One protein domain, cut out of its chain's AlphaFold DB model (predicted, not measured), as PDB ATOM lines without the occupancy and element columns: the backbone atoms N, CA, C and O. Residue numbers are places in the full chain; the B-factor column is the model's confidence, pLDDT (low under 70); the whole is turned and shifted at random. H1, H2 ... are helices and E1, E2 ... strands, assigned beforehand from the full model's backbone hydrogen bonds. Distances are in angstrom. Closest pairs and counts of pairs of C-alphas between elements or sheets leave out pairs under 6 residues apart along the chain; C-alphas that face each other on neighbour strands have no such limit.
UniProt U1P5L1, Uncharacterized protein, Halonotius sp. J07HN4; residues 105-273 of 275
ATOM      1  N   THR A 105      12.739 -20.091   5.179       64.75
ATOM      2  CA  THR A 105      11.707 -19.588   6.098       64.75
ATOM      3  C   THR A 105      12.232 -19.567   7.527       64.75
ATOM      4  O   THR A 105      12.768 -20.573   7.993       64.75
ATOM      5  N   ARG A 106      12.025 -18.463   8.250       75.62
ATOM      6  CA  ARG A 106      12.454 -18.311   9.648       75.62
ATOM      7  C   ARG A 106      11.278 -17.993  10.574       75.62
ATOM      8  O   ARG A 106      10.404 -17.194  10.238       75.62
ATOM      9  N   ALA A 107      11.311 -18.580  11.768       87.31
ATOM     10  CA  ALA A 107      10.485 -18.179  12.902       87.31
ATOM     11  C   ALA A 107      11.341 -17.420  13.931       87.31
ATOM     12  O   ALA A 107      12.536 -17.686  14.059       87.31
ATOM     13  N   GLN A 108      10.740 -16.482  14.664       91.75
ATOM     14  CA  GLN A 108      11.388 -15.744  15.756       91.75
ATOM     15  C   GLN A 108      10.607 -15.922  17.058       91.75
ATOM     16  O   GLN A 108       9.385 -15.792  17.048       91.75
ATOM     17  N   VAL A 109      11.309 -16.167  18.170       94.50
ATOM     18  CA  VAL A 109      10.724 -16.236  19.521       94.50
ATOM     19  C   VAL A 109      11.009 -14.914  20.234       94.50
ATOM     20  O   VAL A 109      12.157 -14.604  20.551       94.50
ATOM     21  N   ILE A 110       9.978 -14.096  20.426       92.38
ATOM     22  CA  ILE A 110      10.084 -12.676  20.776       92.38
ATOM     23  C   ILE A 110       9.533 -12.444  22.187       92.38
ATOM     24  O   ILE A 110       8.394 -12.796  22.494       92.38
ATOM     25  N   ARG A 111      10.348 -11.814  23.036       92.50
ATOM     26  CA  ARG A 111      10.049 -11.454  24.429       92.50
ATOM     27  C   ARG A 111       9.658  -9.982  24.598       92.50
ATOM     28  O   ARG A 111       8.787  -9.695  25.417       92.50
ATOM     29  N   ASP A 112      10.257  -9.081  23.815       92.25
ATOM     30  CA  ASP A 112       9.893  -7.657  23.730       92.25
ATOM     31  C   ASP A 112       9.569  -7.255  22.277       92.25
ATOM     32  O   ASP A 112      10.465  -6.890  21.511       92.25
ATOM     33  N   PRO A 113       8.286  -7.282  21.878       91.25
ATOM     34  CA  PRO A 113       7.866  -6.911  20.527       91.25
ATOM     35  C   PRO A 113       8.026  -5.425  20.179       91.25
ATOM     36  O   PRO A 113       7.799  -5.063  19.031       91.25
ATOM     37  N   ASN A 114       8.412  -4.558  21.124       92.44
ATOM     38  CA  ASN A 114       8.727  -3.155  20.828       92.44
ATOM     39  C   ASN A 114      10.188  -2.965  20.394       92.44
ATOM     40  O   ASN A 114      10.552  -1.891  19.910       92.44
ATOM     41  N   ASN A 115      11.037  -3.981  20.579       90.88
ATOM     42  CA  ASN A 115      12.451  -3.895  20.249       90.88
ATOM     43  C   ASN A 115      12.662  -3.931  18.720       90.88
ATOM     44  O   ASN A 115      12.236  -4.887  18.065       90.88
ATOM     45  N   PRO A 116      13.348  -2.939  18.119       88.81
ATOM     46  CA  PRO A 116      13.550  -2.878  16.671       88.81
ATOM     47  C   PRO A 116      14.453  -3.994  16.112       88.81
ATOM     48  O   PRO A 116      14.567  -4.113  14.895       88.81
ATOM     49  N   GLY A 117      15.100  -4.799  16.966       82.88
ATOM     50  CA  GLY A 117      15.887  -5.968  16.562       82.88
ATOM     51  C   GLY A 117      15.052  -7.156  16.063       82.88
ATOM     52  O   GLY A 117      15.575  -8.005  15.340       82.88
ATOM     53  N   ASN A 118      13.755  -7.216  16.393       86.38
ATOM     54  CA  ASN A 118      12.853  -8.281  15.951       86.38
ATOM     55  C   ASN A 118      11.792  -7.804  14.949       86.38
ATOM     56  O   ASN A 118      11.548  -6.613  14.761       86.38
ATOM     57  N   ALA A 119      11.149  -8.764  14.285       85.25
ATOM     58  CA  ALA A 119      10.250  -8.499  13.170       85.25
ATOM     59  C   ALA A 119       8.994  -7.687  13.517       85.25
ATOM     60  O   ALA A 119       8.453  -7.036  12.619       85.25
ATOM     61  N   VAL A 120       8.526  -7.721  14.769       86.38
ATOM     62  CA  VAL A 120       7.368  -6.928  15.209       86.38
ATOM     63  C   VAL A 120       7.790  -5.483  15.462       86.38
ATOM     64  O   VAL A 120       7.206  -4.577  14.870       86.38
ATOM     65  N   GLY A 121       8.865  -5.253  16.224       85.94
ATOM     66  CA  GLY A 121       9.365  -3.898  16.490       85.94
ATOM     67  C   GLY A 121       9.914  -3.195  15.242       85.94
ATOM     68  O   GLY A 121       9.810  -1.976  15.116       85.94
ATOM     69  N   ALA A 122      10.421  -3.959  14.271       86.75
ATOM     70  CA  ALA A 122      10.777  -3.468  12.938       86.75
ATOM     71  C   ALA A 122       9.564  -3.217  12.011       86.75
ATOM     72  O   ALA A 122       9.737  -2.704  10.905       86.75
ATOM     73  N   GLY A 123       8.344  -3.585  12.421       83.81
ATOM     74  CA  GLY A 123       7.110  -3.396  11.649       83.81
ATOM     75  C   GLY A 123       6.943  -4.334  10.446       83.81
ATOM     76  O   GLY A 123       6.128  -4.060   9.567       83.81
ATOM     77  N   THR A 124       7.704  -5.431  10.381       82.25
ATOM     78  CA  THR A 124       7.579  -6.452   9.318       82.25
ATOM     79  C   THR A 124       6.500  -7.500   9.598       82.25
ATOM     80  O   THR A 124       6.009  -8.125   8.662       82.25
ATOM     81  N   ILE A 125       6.088  -7.652  10.860       84.25
ATOM     82  CA  ILE A 125       4.869  -8.357  11.262       84.25
ATOM     83  C   ILE A 125       3.940  -7.367  11.954       84.25
ATOM     84  O   ILE A 125       4.371  -6.574  12.788       84.25
ATOM     85  N   THR A 126       2.652  -7.439  11.623       85.31
ATOM     86  CA  THR A 126       1.608  -6.670  12.305       85.31
ATOM     87  C   THR A 126       1.071  -7.488  13.477       85.31
ATOM     88  O   THR A 126       0.131  -8.258  13.324       85.31
ATOM     89  N   TRP A 127       1.686  -7.323  14.649       89.94
ATOM     90  CA  TRP A 127       1.134  -7.776  15.927       89.94
ATOM     91  C   TRP A 127       1.159  -6.611  16.914       89.94
ATOM     92  O   TRP A 127       2.133  -5.868  17.000       89.94
ATOM     93  N   ASN A 128       0.053  -6.427  17.628       83.62
ATOM     94  CA  ASN A 128      -0.240  -5.210  18.389       83.62
ATOM     95  C   ASN A 128      -0.872  -5.513  19.758       83.62
ATOM     96  O   ASN A 128      -1.671  -4.725  20.271       83.62
ATOM     97  N   GLY A 129      -0.540  -6.677  20.322       85.69
ATOM     98  CA  GLY A 129      -0.819  -7.021  21.713       85.69
ATOM     99  C   GLY A 129       0.246  -6.472  22.669       85.69
ATOM    100  O   GLY A 129       1.065  -5.625  22.315       85.69
ATOM    101  N   SER A 130       0.254  -6.985  23.896       89.56
ATOM    102  CA  SER A 130       1.272  -6.682  24.909       89.56
ATOM    103  C   SER A 130       1.764  -7.968  25.556       89.56
ATOM    104  O   SER A 130       0.949  -8.814  25.917       89.56
ATOM    105  N   VAL A 131       3.076  -8.100  25.736       90.75
ATOM    106  CA  VAL A 131       3.675  -9.250  26.423       90.75
ATOM    107  C   VAL A 131       3.765  -8.954  27.923       90.75
ATOM    108  O   VAL A 131       4.052  -7.824  28.319       90.75
ATOM    109  N   ALA A 132       3.490  -9.947  28.767       90.44
ATOM    110  CA  ALA A 132       3.506  -9.808  30.216       90.44
ATOM    111  C   ALA A 132       4.917  -9.458  30.706       90.44
ATOM    112  O   ALA A 132       5.890 -10.144  30.383       90.44
ATOM    113  N   SER A 133       5.042  -8.394  31.500       85.19
ATOM    114  CA  SER A 133       6.285  -8.086  32.208       85.19
ATOM    115  C   SER A 133       6.421  -9.066  33.365       85.19
ATOM    116  O   SER A 133       5.639  -8.996  34.308       85.19
ATOM    117  N   ASP A 134       7.401  -9.961  33.285       81.50
ATOM    118  CA  ASP A 134       7.684 -10.936  34.332       81.50
ATOM    119  C   ASP A 134       9.181 -11.241  34.374       81.50
ATOM    120  O   ASP A 134       9.806 -11.394  33.320       81.50
ATOM    121  N   ASN A 135       9.727 -11.305  35.588       81.12
ATOM    122  CA  ASN A 135      11.141 -11.547  35.851       81.12
ATOM    123  C   ASN A 135      11.517 -13.022  35.681       81.12
ATOM    124  O   ASN A 135      12.688 -13.308  35.483       81.12
ATOM    125  N   ALA A 136      10.546 -13.939  35.738       81.69
ATOM    126  CA  ALA A 136      10.782 -15.361  35.520       81.69
ATOM    127  C   ALA A 136      11.152 -15.697  34.067       81.69
ATOM    128  O   ALA A 136      11.546 -16.821  33.773       81.69
ATOM    129  N   ILE A 137      10.942 -14.771  33.124       85.06
ATOM    130  CA  ILE A 137      10.935 -15.074  31.692       85.06
ATOM    131  C   ILE A 137      11.914 -14.141  30.997       85.06
ATOM    132  O   ILE A 137      11.611 -12.974  30.722       85.06
ATOM    133  N   ASN A 138      13.089 -14.687  30.714       84.19
ATOM    134  CA  ASN A 138      14.258 -13.940  30.299       84.19
ATOM    135  C   ASN A 138      14.218 -13.597  28.803       84.19
ATOM    136  O   ASN A 138      13.695 -14.343  27.965       84.19
ATOM    137  N   GLY A 139      14.783 -12.437  28.469       82.50
ATOM    138  CA  GLY A 139      14.973 -12.000  27.093       82.50
ATOM    139  C   GLY A 139      16.343 -11.373  26.865       82.50
ATOM    140  O   GLY A 139      16.951 -10.827  27.784       82.50
ATOM    141  N   SER A 140      16.821 -11.446  25.625       87.50
ATOM    142  CA  SER A 140      18.048 -10.782  25.187       87.50
ATOM    143  C   SER A 140      17.854  -9.269  25.028       87.50
ATOM    144  O   SER A 140      16.731  -8.762  24.956       87.50
ATOM    145  N   THR A 141      18.962  -8.535  24.891       84.19
ATOM    146  CA  THR A 141      18.965  -7.089  24.596       84.19
ATOM    147  C   THR A 141      18.238  -6.719  23.303       84.19
ATOM    148  O   THR A 141      17.792  -5.582  23.163       84.19
ATOM    149  N   ASP A 142      18.090  -7.675  22.387       82.69
ATOM    150  CA  ASP A 142      17.453  -7.502  21.076       82.69
ATOM    151  C   ASP A 142      15.964  -7.918  21.102       82.69
ATOM    152  O   ASP A 142      15.276  -7.945  20.079       82.69
ATOM    153  N   GLY A 143      15.443  -8.229  22.296       83.12
ATOM    154  CA  GLY A 143      14.036  -8.537  22.538       83.12
ATOM    155  C   GLY A 143      13.621  -9.963  22.181       83.12
ATOM    156  O   GLY A 143      12.422 -10.233  22.123       83.12
ATOM    157  N   PHE A 144      14.563 -10.883  21.956       91.06
ATOM    158  CA  PHE A 144      14.270 -12.311  21.775       91.06
ATOM    159  C   PHE A 144      14.155 -13.029  23.122       91.06
ATOM    160  O   PHE A 144      14.727 -12.584  24.110       91.06
ATOM    161  N   PHE A 145      13.416 -14.133  23.177       88.62
ATOM    162  CA  PHE A 145      13.359 -15.005  24.355       88.62
ATOM    163  C   PHE A 145      14.706 -15.712  24.569       88.62
ATOM    164  O   PHE A 145      15.266 -16.247  23.613       88.62
ATOM    165  N   SER A 146      15.209 -15.736  25.807       86.25
ATOM    166  CA  SER A 146      16.478 -16.399  26.158       86.25
ATOM    167  C   SER A 146      16.343 -17.533  27.176       86.25
ATOM    168  O   SER A 146      17.263 -18.338  27.289       86.25
ATOM    169  N   GLY A 147      15.216 -17.649  27.886       85.44
ATOM    170  CA  GLY A 147      14.988 -18.746  28.825       85.44
ATOM    171  C   GLY A 147      13.923 -18.450  29.875       85.44
ATOM    172  O   GLY A 147      13.195 -17.458  29.794       85.44
ATOM    173  N   ILE A 148      13.849 -19.329  30.872       86.19
ATOM    174  CA  ILE A 148      12.948 -19.231  32.023       86.19
ATOM    175  C   ILE A 148      13.785 -19.491  33.276       86.19
ATOM    176  O   ILE A 148      14.515 -20.475  33.321       86.19
ATOM    177  N   GLU A 149      13.696 -18.608  34.264       84.25
ATOM    178  CA  GLU A 149      14.427 -18.686  35.529       84.25
ATOM    179  C   GLU A 149      13.536 -18.133  36.646       84.25
ATOM    180  O   GLU A 149      13.476 -16.925  36.876       84.25
ATOM    181  N   ASP A 150      12.818 -19.012  37.344       77.88
ATOM    182  CA  ASP A 150      12.003 -18.627  38.496       77.88
ATOM    183  C   ASP A 150      12.580 -19.216  39.788       77.88
ATOM    184  O   ASP A 150      12.570 -20.420  40.024       77.88
ATOM    185  N   THR A 151      13.059 -18.335  40.664       75.31
ATOM    186  CA  THR A 151      13.573 -18.692  41.997       75.31
ATOM    187  C   THR A 151      12.473 -18.837  43.054       75.31
ATOM    188  O   THR A 151      12.768 -19.131  44.211       75.31
ATOM    189  N   ASN A 152      11.207 -18.612  42.685       70.56
ATOM    190  CA  ASN A 152      10.049 -18.605  43.579       70.56
ATOM    191  C   ASN A 152       8.919 -19.530  43.097       70.56
ATOM    192  O   ASN A 152       7.784 -19.367  43.562       70.56
ATOM    193  N   VAL A 153       9.217 -20.513  42.228       71.56
ATOM    194  CA  VAL A 153       8.235 -21.518  41.793       71.56
ATOM    195  C   VAL A 153       7.607 -22.126  43.040       71.56
ATOM    196  O   VAL A 153       8.292 -22.681  43.904       71.56
ATOM    197  N   ASN A 154       6.284 -22.025  43.157       73.12
ATOM    198  CA  ASN A 154       5.567 -22.726  44.211       73.12
ATOM    199  C   ASN A 154       5.833 -24.227  44.039       73.12
ATOM    200  O   ASN A 154       5.439 -24.781  43.024       73.12
ATOM    201  N   THR A 155       6.472 -24.879  45.012       71.12
ATOM    202  CA  THR A 155       6.894 -26.293  44.932       71.12
ATOM    203  C   THR A 155       5.770 -27.302  45.184       71.12
ATOM    204  O   THR A 155       6.016 -28.506  45.191       71.12
ATOM    205  N   ARG A 156       4.539 -26.829  45.438       79.38
ATOM    206  CA  ARG A 156       3.317 -27.645  45.550       79.38
ATOM    207  C   ARG A 156       2.100 -26.888  45.025       79.38
ATOM    208  O   ARG A 156       1.155 -26.613  45.768       79.38
ATOM    209  N   GLY A 157       2.141 -26.490  43.760       83.75
ATOM    210  CA  GLY A 157       1.018 -25.798  43.148       83.75
ATOM    211  C   GLY A 157       1.249 -25.401  41.701       83.75
ATOM    212  O   GLY A 157       2.285 -25.676  41.105       83.75
ATOM    213  N   THR A 158       0.253 -24.718  41.150       86.06
ATOM    214  CA  THR A 158       0.287 -24.233  39.772       86.06
ATOM    215  C   THR A 158       0.642 -22.747  39.754       86.06
ATOM    216  O   THR A 158      -0.062 -21.936  40.361       86.06
ATOM    217  N   THR A 159       1.708 -22.388  39.042       87.31
ATOM    218  CA  THR A 159       2.131 -21.002  38.790       87.31
ATOM    219  C   THR A 159       1.901 -20.701  37.314       87.31
ATOM    220  O   THR A 159       2.260 -21.508  36.459       87.31
ATOM    221  N   VAL A 160       1.268 -19.568  36.999       89.00
ATOM    222  CA  VAL A 160       0.893 -19.204  35.624       89.00
ATOM    223  C   VAL A 160       1.460 -17.835  35.283       89.00
ATOM    224  O   VAL A 160       1.119 -16.840  35.921       89.00
ATOM    225  N   TYR A 161       2.280 -17.801  34.241       89.56
ATOM    226  CA  TYR A 161       2.834 -16.597  33.649       89.56
ATOM    227  C   TYR A 161       2.098 -16.257  32.363       89.56
ATOM    228  O   TYR A 161       1.963 -17.096  31.469       89.56
ATOM    229  N   GLY A 162       1.668 -15.000  32.271       89.81
ATOM    230  CA  GLY A 162       0.868 -14.492  31.163       89.81
ATOM    231  C   GLY A 162      -0.587 -14.966  31.179       89.81
ATOM    232  O   GLY A 162      -1.037 -15.700  32.058       89.81
ATOM    233  N   THR A 163      -1.356 -14.497  30.199       88.25
ATOM    234  CA  THR A 163      -2.776 -14.820  30.028       88.25
ATOM    235  C   THR A 163      -3.126 -15.008  28.557       88.25
ATOM    236  O   THR A 163      -2.796 -14.175  27.714       88.25
ATOM    237  N   LEU A 164      -3.875 -16.067  28.253       81.94
ATOM    238  CA  LEU A 164      -4.458 -16.322  26.935       81.94
ATOM    239  C   LEU A 164      -5.979 -16.408  27.055       81.94
ATOM    240  O   LEU A 164      -6.503 -16.855  28.073       81.94
ATOM    241  N   SER A 165      -6.698 -15.996  26.010       72.06
ATOM    242  CA  SER A 165      -8.155 -16.118  25.944       72.06
ATOM    243  C   SER A 165      -8.553 -16.881  24.686       72.06
ATOM    244  O   SER A 165      -8.255 -16.478  23.561       72.06
ATOM    245  N   GLY A 166      -9.252 -18.001  24.872       59.44
ATOM    246  CA  GLY A 166      -9.695 -18.878  23.782       59.44
ATOM    247  C   GLY A 166     -10.883 -18.347  22.966       59.44
ATOM    248  O   GLY A 166     -11.591 -19.150  22.380       59.44
ATOM    249  N   GLY A 167     -11.152 -17.034  22.979       51.50
ATOM    250  CA  GLY A 167     -12.297 -16.403  22.305       51.50
ATOM    251  C   GLY A 167     -13.657 -16.874  22.850       51.50
ATOM    252  O   GLY A 167     -14.209 -17.892  22.461       51.50
ATOM    253  N   THR A 168     -14.321 -16.132  23.733       43.31
ATOM    254  CA  THR A 168     -15.180 -15.022  23.265       43.31
ATOM    255  C   THR A 168     -15.509 -14.007  24.371       43.31
ATOM    256  O   THR A 168     -16.266 -13.069  24.131       43.31
ATOM    257  N   SER A 169     -14.951 -14.155  25.580       39.97
ATOM    258  CA  SER A 169     -15.265 -13.298  26.732       39.97
ATOM    259  C   SER A 169     -14.032 -12.718  27.441       39.97
ATOM    260  O   SER A 169     -13.409 -13.341  28.295       39.97
ATOM    261  N   GLY A 170     -13.761 -11.443  27.156       37.16
ATOM    262  CA  GLY A 170     -13.524 -10.417  28.183       37.16
ATOM    263  C   GLY A 170     -12.249 -10.436  29.039       37.16
ATOM    264  O   GLY A 170     -12.032  -9.449  29.737       37.16
ATOM    265  N   TYR A 171     -11.407 -11.469  29.005       38.53
ATOM    266  CA  TYR A 171     -10.115 -11.444  29.699       38.53
ATOM    267  C   TYR A 171      -9.011 -10.861  28.802       38.53
ATOM    268  O   TYR A 171      -8.896 -11.282  27.646       38.53
ATOM    269  N   PRO A 172      -8.195  -9.911  29.306       52.50
ATOM    270  CA  PRO A 172      -7.067  -9.372  28.554       52.50
ATOM    271  C   PRO A 172      -6.038 -10.475  28.286       52.50
ATOM    272  O   PRO A 172      -5.641 -11.204  29.200       52.50
ATOM    273  N   THR A 173      -5.607 -10.592  27.031       75.44
ATOM    274  CA  THR A 173      -4.529 -11.494  26.619       75.44
ATOM    275  C   THR A 173      -3.192 -10.795  26.756       75.44
ATOM    276  O   THR A 173      -2.957  -9.763  26.128       75.44
ATOM    277  N   THR A 174      -2.324 -11.382  27.563       89.94
ATOM    278  CA  THR A 174      -0.990 -10.875  27.859       89.94
ATOM    279  C   THR A 174      -0.047 -12.079  27.805       89.94
ATOM    280  O   THR A 174       0.302 -12.611  28.858       89.94
ATOM    281  N   PRO A 175       0.284 -12.614  26.611       93.31
ATOM    282  CA  PRO A 175       1.218 -13.734  26.491       93.31
ATOM    283  C   PRO A 175       2.572 -13.381  27.104       93.31
ATOM    284  O   PRO A 175       2.901 -12.215  27.290       93.31
ATOM    285  N   THR A 176       3.370 -14.384  27.418       93.62
ATOM    286  CA  THR A 176       4.651 -14.254  28.123       93.62
ATOM    287  C   THR A 176       5.829 -14.135  27.159       93.62
ATOM    288  O   THR A 176       6.837 -13.499  27.460       93.62
ATOM    289  N   PHE A 177       5.659 -14.696  25.966       94.56
ATOM    290  CA  PHE A 177       6.427 -14.435  24.755       94.56
ATOM    291  C   PHE A 177       5.547 -14.796  23.548       94.56
ATOM    292  O   PHE A 177       4.456 -15.355  23.700       94.56
ATOM    293  N   ILE A 178       6.009 -14.467  22.345       95.75
ATOM    294  CA  ILE A 178       5.334 -14.832  21.097       95.75
ATOM    295  C   ILE A 178       6.288 -15.567  20.151       95.75
ATOM    296  O   ILE A 178       7.494 -15.338  20.196       95.75
ATOM    297  N   ILE A 179       5.765 -16.428  19.277       95.06
ATOM    298  CA  ILE A 179       6.534 -17.065  18.196       95.06
ATOM    299  C   ILE A 179       5.926 -16.649  16.863       95.06
ATOM    300  O   ILE A 179       4.744 -16.878  16.644       95.06
ATOM    301  N   ALA A 180       6.705 -16.046  15.970       91.31
ATOM    302  CA  ALA A 180       6.177 -15.448  14.747       91.31
ATOM    303  C   ALA A 180       6.869 -15.990  13.489       91.31
ATOM    304  O   ALA A 180       8.100 -16.059  13.454       91.31
ATOM    305  N   ASN A 181       6.103 -16.336  12.444       90.25
ATOM    306  CA  ASN A 181       6.667 -16.668  11.128       90.25
ATOM    307  C   ASN A 181       6.943 -15.377  10.352       90.25
ATOM    308  O   ASN A 181       6.030 -14.704   9.876       90.25
ATOM    309  N   VAL A 182       8.225 -15.053  10.199       85.62
ATOM    310  CA  VAL A 182       8.704 -13.783   9.632       85.62
ATOM    311  C   VAL A 182       9.133 -13.924   8.158       85.62
ATOM    312  O   VAL A 182       9.783 -13.031   7.605       85.62
ATOM    313  N   GLY A 183       8.766 -15.039   7.515       76.25
ATOM    314  CA  GLY A 183       9.013 -15.324   6.100       76.25
ATOM    315  C   GLY A 183      10.458 -15.718   5.782       76.25
ATOM    316  O   GLY A 183      11.243 -16.011   6.687       76.25
ATOM    317  N   PRO A 184      10.846 -15.764   4.496       71.25
ATOM    318  CA  PRO A 184      12.206 -16.114   4.100       71.25
ATOM    319  C   PRO A 184      13.206 -14.959   4.249       71.25
ATOM    320  O   PRO A 184      12.845 -13.785   4.122       71.25
ATOM    321  N   THR A 185      14.474 -15.279   4.520       61.19
ATOM    322  CA  THR A 185      15.604 -14.348   4.337       61.19
ATOM    323  C   THR A 185      16.181 -14.501   2.935       61.19
ATOM    324  O   THR A 185      16.622 -15.582   2.562       61.19
ATOM    325  N   GLY A 186      16.206 -13.414   2.161       54.78
ATOM    326  CA  GLY A 186      16.527 -13.482   0.734       54.78
ATOM    327  C   GLY A 186      15.308 -13.824  -0.131       54.78
ATOM    328  O   GLY A 186      14.224 -14.124   0.367       54.78
ATOM    329  N   GLY A 187      15.460 -13.687  -1.449       49.84
ATOM    330  CA  GLY A 187      14.350 -13.821  -2.395       49.84
ATOM    331  C   GLY A 187      13.824 -15.254  -2.521       49.84
ATOM    332  O   GLY A 187      14.598 -16.200  -2.621       49.84
ATOM    333  N   GLY A 188      12.500 -15.397  -2.590       53.09
ATOM    334  CA  GLY A 188      11.802 -16.672  -2.770       53.09
ATOM    335  C   GLY A 188      10.283 -16.505  -2.721       53.09
ATOM    336  O   GLY A 188       9.802 -15.370  -2.792       53.09
ATOM    337  N   PRO A 189       9.506 -17.598  -2.591       54.44
ATOM    338  CA  PRO A 189       8.071 -17.501  -2.347       54.44
ATOM    339  C   PRO A 189       7.829 -16.802  -1.003       54.44
ATOM    340  O   PRO A 189       8.096 -17.358   0.059       54.44
ATOM    341  N   ALA A 190       7.322 -15.569  -1.057       58.97
ATOM    342  CA  ALA A 190       7.251 -14.658   0.091       58.97
ATOM    343  C   ALA A 190       6.407 -15.165   1.278       58.97
ATOM    344  O   ALA A 190       6.536 -14.635   2.377       58.97
ATOM    345  N   ASN A 191       5.569 -16.183   1.052       67.69
ATOM    346  CA  ASN A 191       4.489 -16.605   1.946       67.69
ATOM    347  C   ASN A 191       4.574 -18.096   2.340       67.69
ATOM    348  O   ASN A 191       3.547 -18.700   2.636       67.69
ATOM    349  N   ALA A 192       5.755 -18.721   2.282       77.19
ATOM    350  CA  ALA A 192       5.899 -20.128   2.662       77.19
ATOM    351  C   ALA A 192       5.549 -20.331   4.160       77.19
ATOM    352  O   ALA A 192       6.148 -19.659   5.011       77.19
ATOM    353  N   PRO A 193       4.583 -21.208   4.507       86.62
ATOM    354  CA  PRO A 193       4.216 -21.436   5.897       86.62
ATOM    355  C   PRO A 193       5.241 -22.338   6.597       86.62
ATOM    356  O   PRO A 193       5.981 -23.094   5.959       86.62
ATOM    357  N   VAL A 194       5.260 -22.283   7.928       86.44
ATOM    358  CA  VAL A 194       6.108 -23.139   8.771       86.44
ATOM    359  C   VAL A 194       5.278 -23.858   9.822       86.44
ATOM    360  O   VAL A 194       4.376 -23.270  10.409       86.44
ATOM    361  N   SER A 195       5.606 -25.119  10.084       90.19
ATOM    362  CA  SER A 195       5.133 -25.852  11.253       90.19
ATOM    363  C   SER A 195       6.089 -25.593  12.414       90.19
ATOM    364  O   SER A 195       7.286 -25.870  12.296       90.19
ATOM    365  N   VAL A 196       5.573 -25.016  13.499       90.69
ATOM    366  CA  VAL A 196       6.316 -24.628  14.704       90.69
ATOM    367  C   VAL A 196       5.993 -25.581  15.847       90.69
ATOM    368  O   VAL A 196       4.823 -25.761  16.172       90.69
ATOM    369  N   SER A 197       7.015 -26.130  16.499       90.44
ATOM    370  CA  SER A 197       6.881 -26.965  17.700       90.44
ATOM    371  C   SER A 197       7.884 -26.574  18.787       90.44
ATOM    372  O   SER A 197       8.892 -25.910  18.511       90.44
ATOM    373  N   ALA A 198       7.616 -26.997  20.025       90.81
ATOM    374  CA  ALA A 198       8.531 -26.872  21.155       90.81
ATOM    375  C   ALA A 198       8.923 -28.255  21.703       90.81
ATOM    376  O   ALA A 198       8.100 -29.170  21.755       90.81
ATOM    377  N   THR A 199      10.173 -28.386  22.143       91.88
ATOM    378  CA  THR A 199      10.731 -29.604  22.749       91.88
ATOM    379  C   THR A 199      11.568 -29.234  23.973       91.88
ATOM    380  O   THR A 199      12.347 -28.278  23.912       91.88
ATOM    381  N   LEU A 200      11.415 -29.980  25.068       89.81
ATOM    382  CA  LEU A 200      12.193 -29.831  26.300       89.81
ATOM    383  C   LEU A 200      13.309 -30.887  26.348       89.81
ATOM    384  O   LEU A 200      13.117 -32.007  25.877       89.81
ATOM    385  N   TYR A 201      14.465 -30.531  26.907       88.94
ATOM    386  CA  TYR A 201      15.624 -31.415  27.022       88.94
ATOM    387  C   TYR A 201      16.268 -31.369  28.415       88.94
ATOM    388  O   TYR A 201      16.445 -30.290  28.978       88.94
ATOM    389  N   ASP A 202      16.711 -32.532  28.892       88.88
ATOM    390  CA  ASP A 202      17.647 -32.745  30.007       88.88
ATOM    391  C   ASP A 202      18.924 -33.389  29.438       88.88
ATOM    392  O   ASP A 202      18.837 -34.352  28.681       88.88
ATOM    393  N   ASP A 203      20.090 -32.794  29.707       89.62
ATOM    394  CA  ASP A 203      21.411 -33.125  29.127       89.62
ATOM    395  C   ASP A 203      21.385 -33.615  27.652       89.62
ATOM    396  O   ASP A 203      21.980 -34.622  27.264       89.62
ATOM    397  N   GLY A 204      20.616 -32.924  26.799       86.19
ATOM    398  CA  GLY A 204      20.453 -33.256  25.375       86.19
ATOM    399  C   GLY A 204      19.494 -34.415  25.043       86.19
ATOM    400  O   GLY A 204      19.227 -34.650  23.862       86.19
ATOM    401  N   THR A 205      18.923 -35.089  26.040       91.19
ATOM    402  CA  THR A 205      17.835 -36.076  25.910       91.19
ATOM    403  C   THR A 205      16.479 -35.376  25.949       91.19
ATOM    404  O   THR A 205      16.262 -34.499  26.776       91.19
ATOM    405  N   GLU A 206      15.558 -35.730  25.050       91.69
ATOM    406  CA  GLU A 206      14.203 -35.161  25.032       91.69
ATOM    407  C   GLU A 206      13.377 -35.655  26.230       91.69
ATOM    408  O   GLU A 206      13.321 -36.858  26.496       91.69
ATOM    409  N   VAL A 207      12.724 -34.725  26.933       89.81
ATOM    410  CA  VAL A 207      11.905 -34.994  28.123       89.81
ATOM    411  C   VAL A 207      10.463 -34.569  27.867       89.81
ATOM    412  O   VAL A 207      10.201 -33.465  27.392       89.81
ATOM    413  N   ALA A 208       9.522 -35.440  28.225       91.50
ATOM    414  CA  ALA A 208       8.100 -35.126  28.288       91.50
ATOM    415  C   ALA A 208       7.673 -35.032  29.759       91.50
ATOM    416  O   ALA A 208       7.891 -35.973  30.519       91.50
ATOM    417  N   THR A 209       7.056 -33.916  30.143       90.25
ATOM    418  CA  THR A 209       6.574 -33.650  31.505       90.25
ATOM    419  C   THR A 209       5.276 -32.845  31.455       90.25
ATOM    420  O   THR A 209       5.016 -32.153  30.472       90.25
ATOM    421  N   ASP A 210       4.455 -32.922  32.502       90.62
ATOM    422  CA  ASP A 210       3.316 -32.025  32.731       90.62
ATOM    423  C   ASP A 210       3.648 -30.862  33.691       90.62
ATOM    424  O   ASP A 210       2.850 -29.925  33.825       90.62
ATOM    425  N   GLN A 211       4.843 -30.883  34.299       90.88
ATOM    426  CA  GLN A 211       5.327 -29.891  35.265       90.88
ATOM    427  C   GLN A 211       5.666 -28.536  34.629       90.88
ATOM    428  O   GLN A 211       5.599 -27.519  35.317       90.88
ATOM    429  N   LEU A 212       5.995 -28.499  33.334       90.88
ATOM    430  CA  LEU A 212       6.148 -27.283  32.532       90.88
ATOM    431  C   LEU A 212       5.329 -27.430  31.253       90.88
ATOM    432  O   LEU A 212       5.565 -28.341  30.467       90.88
ATOM    433  N   ARG A 213       4.394 -26.505  31.029       93.06
ATOM    434  CA  ARG A 213       3.535 -26.473  29.839       93.06
ATOM    435  C   ARG A 213       3.537 -25.093  29.207       93.06
ATOM    436  O   ARG A 213       3.571 -24.077  29.908       93.06
ATOM    437  N   PHE A 214       3.392 -25.062  27.889       94.00
ATOM    438  CA  PHE A 214       3.204 -23.857  27.085       94.00
ATOM    439  C   PHE A 214       1.792 -23.809  26.478       94.00
ATOM    440  O   PHE A 214       1.638 -24.063  25.280       94.00
ATOM    441  N   PRO A 215       0.733 -23.480  27.250       94.44
ATOM    442  CA  PRO A 215      -0.558 -23.149  26.661       94.44
ATOM    443  C   PRO A 215      -0.391 -22.062  25.605       94.44
ATOM    444  O   PRO A 215       0.341 -21.092  25.817       94.44
ATOM    445  N   TYR A 216      -1.078 -22.213  24.477       94.06
ATOM    446  CA  TYR A 216      -0.870 -21.353  23.322       94.06
ATOM    447  C   TYR A 216      -2.163 -20.992  22.593       94.06
ATOM    448  O   TYR A 216      -3.181 -21.687  22.663       94.06
ATOM    449  N   ARG A 217      -2.092 -19.891  21.845       93.19
ATOM    450  CA  ARG A 217      -3.112 -19.446  20.899       93.19
ATOM    451  C   ARG A 217      -2.438 -18.909  19.643       93.19
ATOM    452  O   ARG A 217      -1.634 -17.992  19.743       93.19
ATOM    453  N   ALA A 218      -2.773 -19.439  18.475       93.75
ATOM    454  CA  ALA A 218      -2.311 -18.893  17.206       93.75
ATOM    455  C   ALA A 218      -3.297 -17.836  16.693       93.75
ATOM    456  O   ALA A 218      -4.511 -18.068  16.668       93.75
ATOM    457  N   VAL A 219      -2.772 -16.678  16.303       91.88
ATOM    458  CA  VAL A 219      -3.516 -15.549  15.737       91.88
ATOM    459  C   VAL A 219      -2.939 -15.155  14.385       91.88
ATOM    460  O   VAL A 219      -1.723 -15.157  14.188       91.88
ATOM    461  N   ASP A 220      -3.824 -14.818  13.451       90.81
ATOM    462  CA  ASP A 220      -3.435 -14.270  12.156       90.81
ATOM    463  C   ASP A 220      -3.093 -12.770  12.249       90.81
ATOM    464  O   ASP A 220      -3.297 -12.117  13.278       90.81
ATOM    465  N   ALA A 221      -2.625 -12.188  11.143       85.56
ATOM    466  CA  ALA A 221      -2.319 -10.756  11.043       85.56
ATOM    467  C   ALA A 221      -3.535  -9.808  11.228       85.56
ATOM    468  O   ALA A 221      -3.361  -8.589  11.261       85.56
ATOM    469  N   SER A 222      -4.768 -10.326  11.336       86.50
ATOM    470  CA  SER A 222      -5.965  -9.556  11.719       86.50
ATOM    471  C   SER A 222      -6.266  -9.615  13.225       86.50
ATOM    472  O   SER A 222      -7.173  -8.929  13.699       86.50
ATOM    473  N   GLY A 223      -5.510 -10.419  13.981       85.44
ATOM    474  CA  GLY A 223      -5.770 -10.746  15.382       85.44
ATOM    475  C   GLY A 223      -6.843 -11.825  15.568       85.44
ATOM    476  O   GLY A 223      -7.322 -12.017  16.688       85.44
ATOM    477  N   THR A 224      -7.243 -12.524  14.500       88.38
ATOM    478  CA  THR A 224      -8.228 -13.608  14.575       88.38
ATOM    479  C   THR A 224      -7.541 -14.891  15.020       88.38
ATOM    480  O   THR A 224      -6.575 -15.344  14.410       88.38
ATOM    481  N   THR A 225      -8.051 -15.500  16.091       90.69
ATOM    482  CA  THR A 225      -7.591 -16.811  16.558       90.69
ATOM    483  C   THR A 225      -7.986 -17.911  15.579       90.69
ATOM    484  O   THR A 225      -9.171 -18.051  15.273       90.69
ATOM    485  N   PHE A 226      -7.015 -18.720  15.152       92.19
ATOM    486  CA  PHE A 226      -7.249 -19.883  14.288       92.19
ATOM    487  C   PHE A 226      -6.835 -21.226  14.910       92.19
ATOM    488  O   PHE A 226      -7.327 -22.258  14.461       92.19
ATOM    489  N   ASP A 227      -5.993 -21.227  15.951       93.12
ATOM    490  CA  ASP A 227      -5.624 -22.437  16.699       93.12
ATOM    491  C   ASP A 227      -5.414 -22.140  18.198       93.12
ATOM    492  O   ASP A 227      -5.108 -21.009  18.588       93.12
ATOM    493  N   THR A 228      -5.586 -23.152  19.048       92.81
ATOM    494  CA  THR A 228      -5.398 -23.095  20.508       92.81
ATOM    495  C   THR A 228      -5.013 -24.461  21.057       92.81
ATOM    496  O   THR A 228      -5.681 -25.446  20.745       92.81
ATOM    497  N   GLY A 229      -4.059 -24.509  21.987       92.25
ATOM    498  CA  GLY A 229      -3.709 -25.735  22.705       92.25
ATOM    499  C   GLY A 229      -3.385 -25.495  24.176       92.25
ATOM    500  O   GLY A 229      -3.028 -24.392  24.588       92.25
ATOM    501  N   SER A 230      -3.522 -26.546  24.985       91.69
ATOM    502  CA  SER A 230      -3.125 -26.534  26.399       91.69
ATOM    503  C   SER A 230      -1.618 -26.666  26.602       91.69
ATOM    504  O   SER A 230      -1.136 -26.334  27.681       91.69
ATOM    505  N   ASP A 231      -0.894 -27.158  25.594       93.06
ATOM    506  CA  ASP A 231       0.560 -27.265  25.610       93.06
ATOM    507  C   ASP A 231       1.143 -27.288  24.186       93.06
ATOM    508  O   ASP A 231       0.600 -27.951  23.298       93.06
ATOM    509  N   LEU A 232       2.239 -26.557  23.972       93.12
ATOM    510  CA  LEU A 232       3.017 -26.543  22.734       93.12
ATOM    511  C   LEU A 232       4.073 -27.662  22.716       93.12
ATOM    512  O   LEU A 232       4.500 -28.065  21.632       93.12
ATOM    513  N   PHE A 233       4.473 -28.195  23.877       91.50
ATOM    514  CA  PHE A 233       5.278 -29.415  23.929       91.50
ATOM    515  C   PHE A 233       4.456 -30.598  23.399       91.50
ATOM    516  O   PHE A 233       3.290 -30.776  23.748       91.50
ATOM    517  N   GLY A 234       5.037 -31.372  22.477       85.88
ATOM    518  CA  GLY A 234       4.327 -32.448  21.771       85.88
ATOM    519  C   GLY A 234       3.282 -31.987  20.739       85.88
ATOM    520  O   GLY A 234       2.683 -32.833  20.075       85.88
ATOM    521  N   SER A 235       3.095 -30.676  20.552       90.94
ATOM    522  CA  SER A 235       2.202 -30.085  19.545       90.94
ATOM    523  C   SER A 235       2.996 -29.429  18.411       90.94
ATOM    524  O   SER A 235       4.175 -29.098  18.554       90.94
ATOM    525  N   ALA A 236       2.338 -29.205  17.271       92.56
ATOM    526  CA  ALA A 236       2.901 -28.433  16.169       92.56
ATOM    527  C   ALA A 236       1.828 -27.549  15.514       92.56
ATOM    528  O   ALA A 236       0.755 -28.033  15.158       92.56
ATOM    529  N   VAL A 237       2.133 -26.263  15.340       93.88
ATOM    530  CA  VAL A 237       1.211 -25.231  14.842       93.88
ATOM    531  C   VAL A 237       1.705 -24.723  13.495       93.88
ATOM    532  O   VAL A 237       2.853 -24.301  13.376       93.88
ATOM    533  N   THR A 238       0.849 -24.729  12.472       94.50
ATOM    534  CA  THR A 238       1.207 -24.169  11.159       94.50
ATOM    535  C   THR A 238       0.928 -22.668  11.121       94.50
ATOM    536  O   THR A 238      -0.201 -22.249  11.350       94.50
ATOM    537  N   LEU A 239       1.953 -21.872  10.809       90.44
ATOM    538  CA  LEU A 239       1.896 -20.413  10.700       90.44
ATOM    539  C   LEU A 239       2.141 -19.961   9.261       90.44
ATOM    540  O   LEU A 239       3.194 -20.261   8.686       90.44
ATOM    541  N   SER A 240       1.237 -19.157   8.709       91.19
ATOM    542  CA  SER A 240       1.505 -18.339   7.520       91.19
ATOM    543  C   SER A 240       2.465 -17.200   7.873       91.19
ATOM    544  O   SER A 240       2.675 -16.878   9.042       91.19
ATOM    545  N   VAL A 241       3.065 -16.562   6.870       87.00
ATOM    546  CA  VAL A 241       3.932 -15.400   7.110       87.00
ATOM    547  C   VAL A 241       3.103 -14.237   7.657       87.00
ATOM    548  O   VAL A 241       2.141 -13.812   7.022       87.00
ATOM    549  N   GLY A 242       3.495 -13.721   8.824       87.38
ATOM    550  CA  GLY A 242       2.741 -12.719   9.582       87.38
ATOM    551  C   GLY A 242       1.886 -13.284  10.719       87.38
ATOM    552  O   GLY A 242       1.488 -12.506  11.583       87.38
ATOM    553  N   ASP A 243       1.657 -14.600  10.766       92.38
ATOM    554  CA  ASP A 243       0.931 -15.250  11.862       92.38
ATOM    555  C   ASP A 243       1.831 -15.423  13.099       92.38
ATOM    556  O   ASP A 243       3.062 -15.550  13.004       92.38
ATOM    557  N   VAL A 244       1.199 -15.441  14.275       93.44
ATOM    558  CA  VAL A 244       1.867 -15.422  15.580       93.44
ATOM    559  C   VAL A 244       1.233 -16.429  16.541       93.44
ATOM    560  O   VAL A 244       0.018 -16.470  16.698       93.44
ATOM    561  N   ILE A 245       2.059 -17.198  17.250       95.06
ATOM    562  CA  ILE A 245       1.671 -17.969  18.435       95.06
ATOM    563  C   ILE A 245       1.881 -17.094  19.665       95.06
ATOM    564  O   ILE A 245       3.001 -16.686  19.966       95.06
ATOM    565  N   GLU A 246       0.810 -16.835  20.394       95.12
ATOM    566  CA  GLU A 246       0.808 -16.217  21.713       95.12
ATOM    567  C   GLU A 246       0.938 -17.327  22.763       95.12
ATOM    568  O   GLU A 246       0.090 -18.221  22.811       95.12
ATOM    569  N   VAL A 247       1.991 -17.294  23.587       94.69
ATOM    570  CA  VAL A 247       2.315 -18.377  24.533       94.69
ATOM    571  C   VAL A 247       2.223 -17.884  25.975       94.69
ATOM    572  O   VAL A 247       2.775 -16.839  26.311       94.69
ATOM    573  N   ALA A 248       1.543 -18.641  26.834       93.31
ATOM    574  CA  ALA A 248       1.646 -18.535  28.288       93.31
ATOM    575  C   ALA A 248       2.576 -19.636  28.820       93.31
ATOM    576  O   ALA A 248       2.798 -20.640  28.148       93.31
ATOM    577  N   VAL A 249       3.096 -19.475  30.036       92.06
ATOM    578  CA  VAL A 249       3.920 -20.504  30.691       92.06
ATOM    579  C   VAL A 249       3.220 -20.958  31.960       92.06
ATOM    580  O   VAL A 249       2.781 -20.132  32.756       92.06
ATOM    581  N   VAL A 250       3.112 -22.270  32.150       90.88
ATOM    582  CA  VAL A 250       2.526 -22.869  33.349       90.88
ATOM    583  C   VAL A 250       3.522 -23.832  33.968       90.88
ATOM    584  O   VAL A 250       3.900 -24.809  33.328       90.88
ATOM    585  N   PHE A 251       3.869 -23.584  35.228       89.81
ATOM    586  CA  PHE A 251       4.518 -24.565  36.090       89.81
ATOM    587  C   PHE A 251       3.459 -25.278  36.931       89.81
ATOM    588  O   PHE A 251       2.597 -24.615  37.510       89.81
ATOM    589  N   ASP A 252       3.500 -26.606  37.007       87.75
ATOM    590  CA  ASP A 252       2.548 -27.424  37.768       87.75
ATOM    591  C   ASP A 252       3.276 -28.458  38.632       87.75
ATOM    592  O   ASP A 252       3.471 -29.607  38.257       87.75
ATOM    593  N   THR A 253       3.694 -28.033  39.821       87.88
ATOM    594  CA  THR A 253       4.560 -28.828  40.704       87.88
ATOM    595  C   THR A 253       3.784 -29.702  41.693       87.88
ATOM    596  O   THR A 253       4.334 -30.214  42.669       87.88
ATOM    597  N   ASN A 254       2.472 -29.877  41.493       85.06
ATOM    598  CA  ASN A 254       1.636 -30.650  42.416       85.06
ATOM    599  C   ASN A 254       2.092 -32.120  42.552       85.06
ATOM    600  O   ASN A 254       1.826 -32.739  43.586       85.06
ATOM    601  N   GLY A 255       2.773 -32.665  41.536       82.94
ATOM    602  CA  GLY A 255       3.376 -34.003  41.540       82.94
ATOM    603  C   GLY A 255       4.855 -34.068  41.959       82.94
ATOM    604  O   GLY A 255       5.354 -35.166  42.183       82.94
ATOM    605  N   GLY A 256       5.538 -32.926  42.086       82.38
ATOM    606  CA  GLY A 256       6.999 -32.818  42.185       82.38
ATOM    607  C   GLY A 256       7.546 -31.730  41.251       82.38
ATOM    608  O   GLY A 256       6.773 -31.090  40.540       82.38
ATOM    609  N   SER A 257       8.860 -31.512  41.271       82.69
ATOM    610  CA  SER A 257       9.563 -30.540  40.410       82.69
ATOM    611  C   SER A 257      10.789 -31.130  39.697       82.69
ATOM    612  O   SER A 257      11.493 -30.417  38.989       82.69
ATOM    613  N   ASP A 258      11.031 -32.434  39.846       83.25
ATOM    614  CA  ASP A 258      12.235 -33.117  39.367       83.25
ATOM    615  C   ASP A 258      12.474 -32.930  37.852       83.25
ATOM    616  O   ASP A 258      13.609 -32.718  37.436       83.25
ATOM    617  N   ASP A 259      11.432 -32.946  37.014       81.50
ATOM    618  CA  ASP A 259      11.598 -32.838  35.555       81.50
ATOM    619  C   ASP A 259      12.026 -31.420  35.142       81.50
ATOM    620  O   ASP A 259      12.834 -31.244  34.232       81.50
ATOM    621  N   ILE A 260      11.493 -30.397  35.823       83.69
ATOM    622  CA  ILE A 260      11.809 -28.986  35.553       83.69
ATOM    623  C   ILE A 260      13.103 -28.528  36.231       83.69
ATOM    624  O   ILE A 260      13.730 -27.592  35.747       83.69
ATOM    625  N   GLU A 261      13.523 -29.190  37.313       81.88
ATOM    626  CA  GLU A 261      14.816 -28.957  37.970       81.88
ATOM    627  C   GLU A 261      15.992 -29.525  37.160       81.88
ATOM    628  O   GLU A 261      17.081 -28.951  37.192       81.88
ATOM    629  N   ASN A 262      15.776 -30.613  36.409       80.50
ATOM    630  CA  ASN A 262      16.787 -31.196  35.516       80.50
ATOM    631  C   ASN A 262      16.725 -30.639  34.076       80.50
ATOM    632  O   ASN A 262      17.675 -30.793  33.312       80.50
ATOM    633  N   ALA A 263      15.644 -29.958  33.680       84.38
ATOM    634  CA  ALA A 263      15.516 -29.391  32.339       84.38
ATOM    635  C   ALA A 263      16.624 -28.362  32.025       84.38
ATOM    636  O   ALA A 263      16.693 -27.279  32.604       84.38
ATOM    637  N   THR A 264      17.463 -28.672  31.035       84.94
ATOM    638  CA  THR A 264      18.610 -27.841  30.625       84.94
ATOM    639  C   THR A 264      18.304 -26.926  29.444       84.94
ATOM    640  O   THR A 264      18.961 -25.896  29.272       84.94
ATOM    641  N   LYS A 265      17.342 -27.292  28.583       87.56
ATOM    642  CA  LYS A 265      17.104 -26.580  27.321       87.56
ATOM    643  C   LYS A 265      15.677 -26.710  26.800       87.56
ATOM    644  O   LYS A 265      15.126 -27.799  26.694       87.56
ATOM    645  N   ILE A 266      15.143 -25.588  26.323       88.31
ATOM    646  CA  ILE A 266      13.956 -25.526  25.466       88.31
ATOM    647  C   ILE A 266      14.428 -25.290  24.026       88.31
ATOM    648  O   ILE A 266      15.245 -24.406  23.764       88.31
ATOM    649  N   LYS A 267      13.913 -26.069  23.073       90.50
ATOM    650  CA  LYS A 267      14.150 -25.887  21.636       90.50
ATOM    651  C   LYS A 267      12.835 -25.567  20.943       90.50
ATOM    652  O   LYS A 267      11.894 -26.351  21.014       90.50
ATOM    653  N   PHE A 268      12.815 -24.473  20.194       90.88
ATOM    654  CA  PHE A 268      11.759 -24.198  19.227       90.88
ATOM    655  C   PHE A 268      12.233 -24.639  17.845       90.88
ATOM    656  O   PHE A 268      13.333 -24.282  17.419       90.88
ATOM    657  N   SER A 269      11.424 -25.436  17.154       86.88
ATOM    658  CA  SER A 269      11.704 -25.899  15.793       86.88
ATOM    659  C   SER A 269      10.698 -25.273  14.834       86.88
ATOM    660  O   SER A 269       9.522 -25.175  15.166       86.88
ATOM    661  N   ALA A 270      11.152 -24.860  13.651       86.94
ATOM    662  CA  ALA A 270      10.298 -24.363  12.580       86.94
ATOM    663  C   ALA A 270      10.686 -25.056  11.270       86.94
ATOM    664  O   ALA A 270      11.810 -24.897  10.793       86.94
ATOM    665  N   THR A 271       9.760 -25.827  10.707       85.12
ATOM    666  CA  THR A 271       9.980 -26.621   9.492       85.12
ATOM    667  C   THR A 271       9.055 -26.118   8.395       85.12
ATOM    668  O   THR A 271       7.855 -25.979   8.627       85.12
ATOM    669  N   ALA A 272       9.584 -25.851   7.200       81.25
ATOM    670  CA  ALA A 272       8.763 -25.457   6.057       81.25
ATOM    671  C   ALA A 272       7.716 -26.539   5.744       81.25
ATOM    672  O   ALA A 272       8.054 -27.722   5.663       81.25
ATOM    673  N   VAL A 273       6.459 -26.138   5.554       78.00
ATOM    674  CA  VAL A 273       5.404 -27.043   5.077       78.00
ATOM    675  C   VAL A 273       5.198 -26.863   3.577       78.00
ATOM    676  O   VAL A 273       5.186 -25.741   3.067       78.00
TER     677      VAL A 273
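Overview. This is residues 105 to 273 of the 275 residues of an uncharacterized protein of Halonotius sp. J07HN4 (UniProt U1P5L1). What is the shape? It is a sandwich, two twisted antiparallel sheets face to face, with E1 E5 E11 E8 E9 on one side and the branched sheet E6 E7 E10 E13 on the other. Beyond one end of the first sheet E11 runs on into E12, which pairs with E4, and the small hairpin E2 and E3 lies near Ile 110 at the end of E1. What is it made of, and how large is it? The printed part has 169 residues, with strands E1 to E12, then helix H1, then strand E13 along the chain; the class is mostly strand, with strands holding 67 of the 72 residues in named elements, though under half of the printed residues are in named elements; the whole is compact, with a radius of gyration of the C-alphas of 15.7 A and spans of 48 by 39 by 30 A.

Along the chain. Where does the printed part begin? E1, residues 105 to 110, starts at C-alpha 105 (11.707, -19.588, 6.098) and is 16.3 A long. E2 is residues 137 to 139, E3 145 to 148 and E4 158 to 161. What comes next? E5, residues 177 to 185, is 22.4 A long, and E6, residues 194 to 202, is 26.0 A long. E7 is residues 205 to 207, E8 216 to 219, E9 225 to 229, E10 236 to 239, E11 244 to 247, E12 249 to 252 and H1 258 to 262. E13, residues 265 to 272, is 22.9 A long and ends at C-alpha 272 (8.763, -25.457, 6.057).

Arrangement. How is the five-strand sheet paired? Its order is E1 E5 E11 E8 E9, strongly twisted, with N 108 and O 180 at 2.9 A, N 245 and O 179 at 2.8 A, N 217 and O 246 at 2.9 A, and N 218 and O 227 at 2.8 A in the hairpin E8 and E9. And the branched sheet? E7 and E10 lie on one side of E6 and E13 on the other side, with N 207 and O 200 at 2.9 A in the hairpin E6 and E7, N 196 and O 237 at 2.8 A, and N 199 and O 267 at 2.9 A. How do the two sheets face each other? Their facing parts are 8.7 A centre to centre, and their strands stand at 29 degrees; the closest C-alphas of E1 and E13 are those of Ala 107 and Ala 270, 6.2 A. Where are the rest? E12 is antiparallel to E4, with N 159 and O 251 at 2.8 A, and in the hairpin E2 and E3 N 138 and O 147 are at 2.9 A. H1, whose O i to N i+4 pair is within hydrogen-bond range, only grazes the branched sheet with residues 259 to 262.

Size, cuts and confidence. Is there a cut, and which links are long? The printed part has no cut, and the long links are E1 to E2 and E4 to E5. Where is confidence low? The model's pLDDT is under 70 at residue 105, residues 166 to 172 and residues 185 to 191.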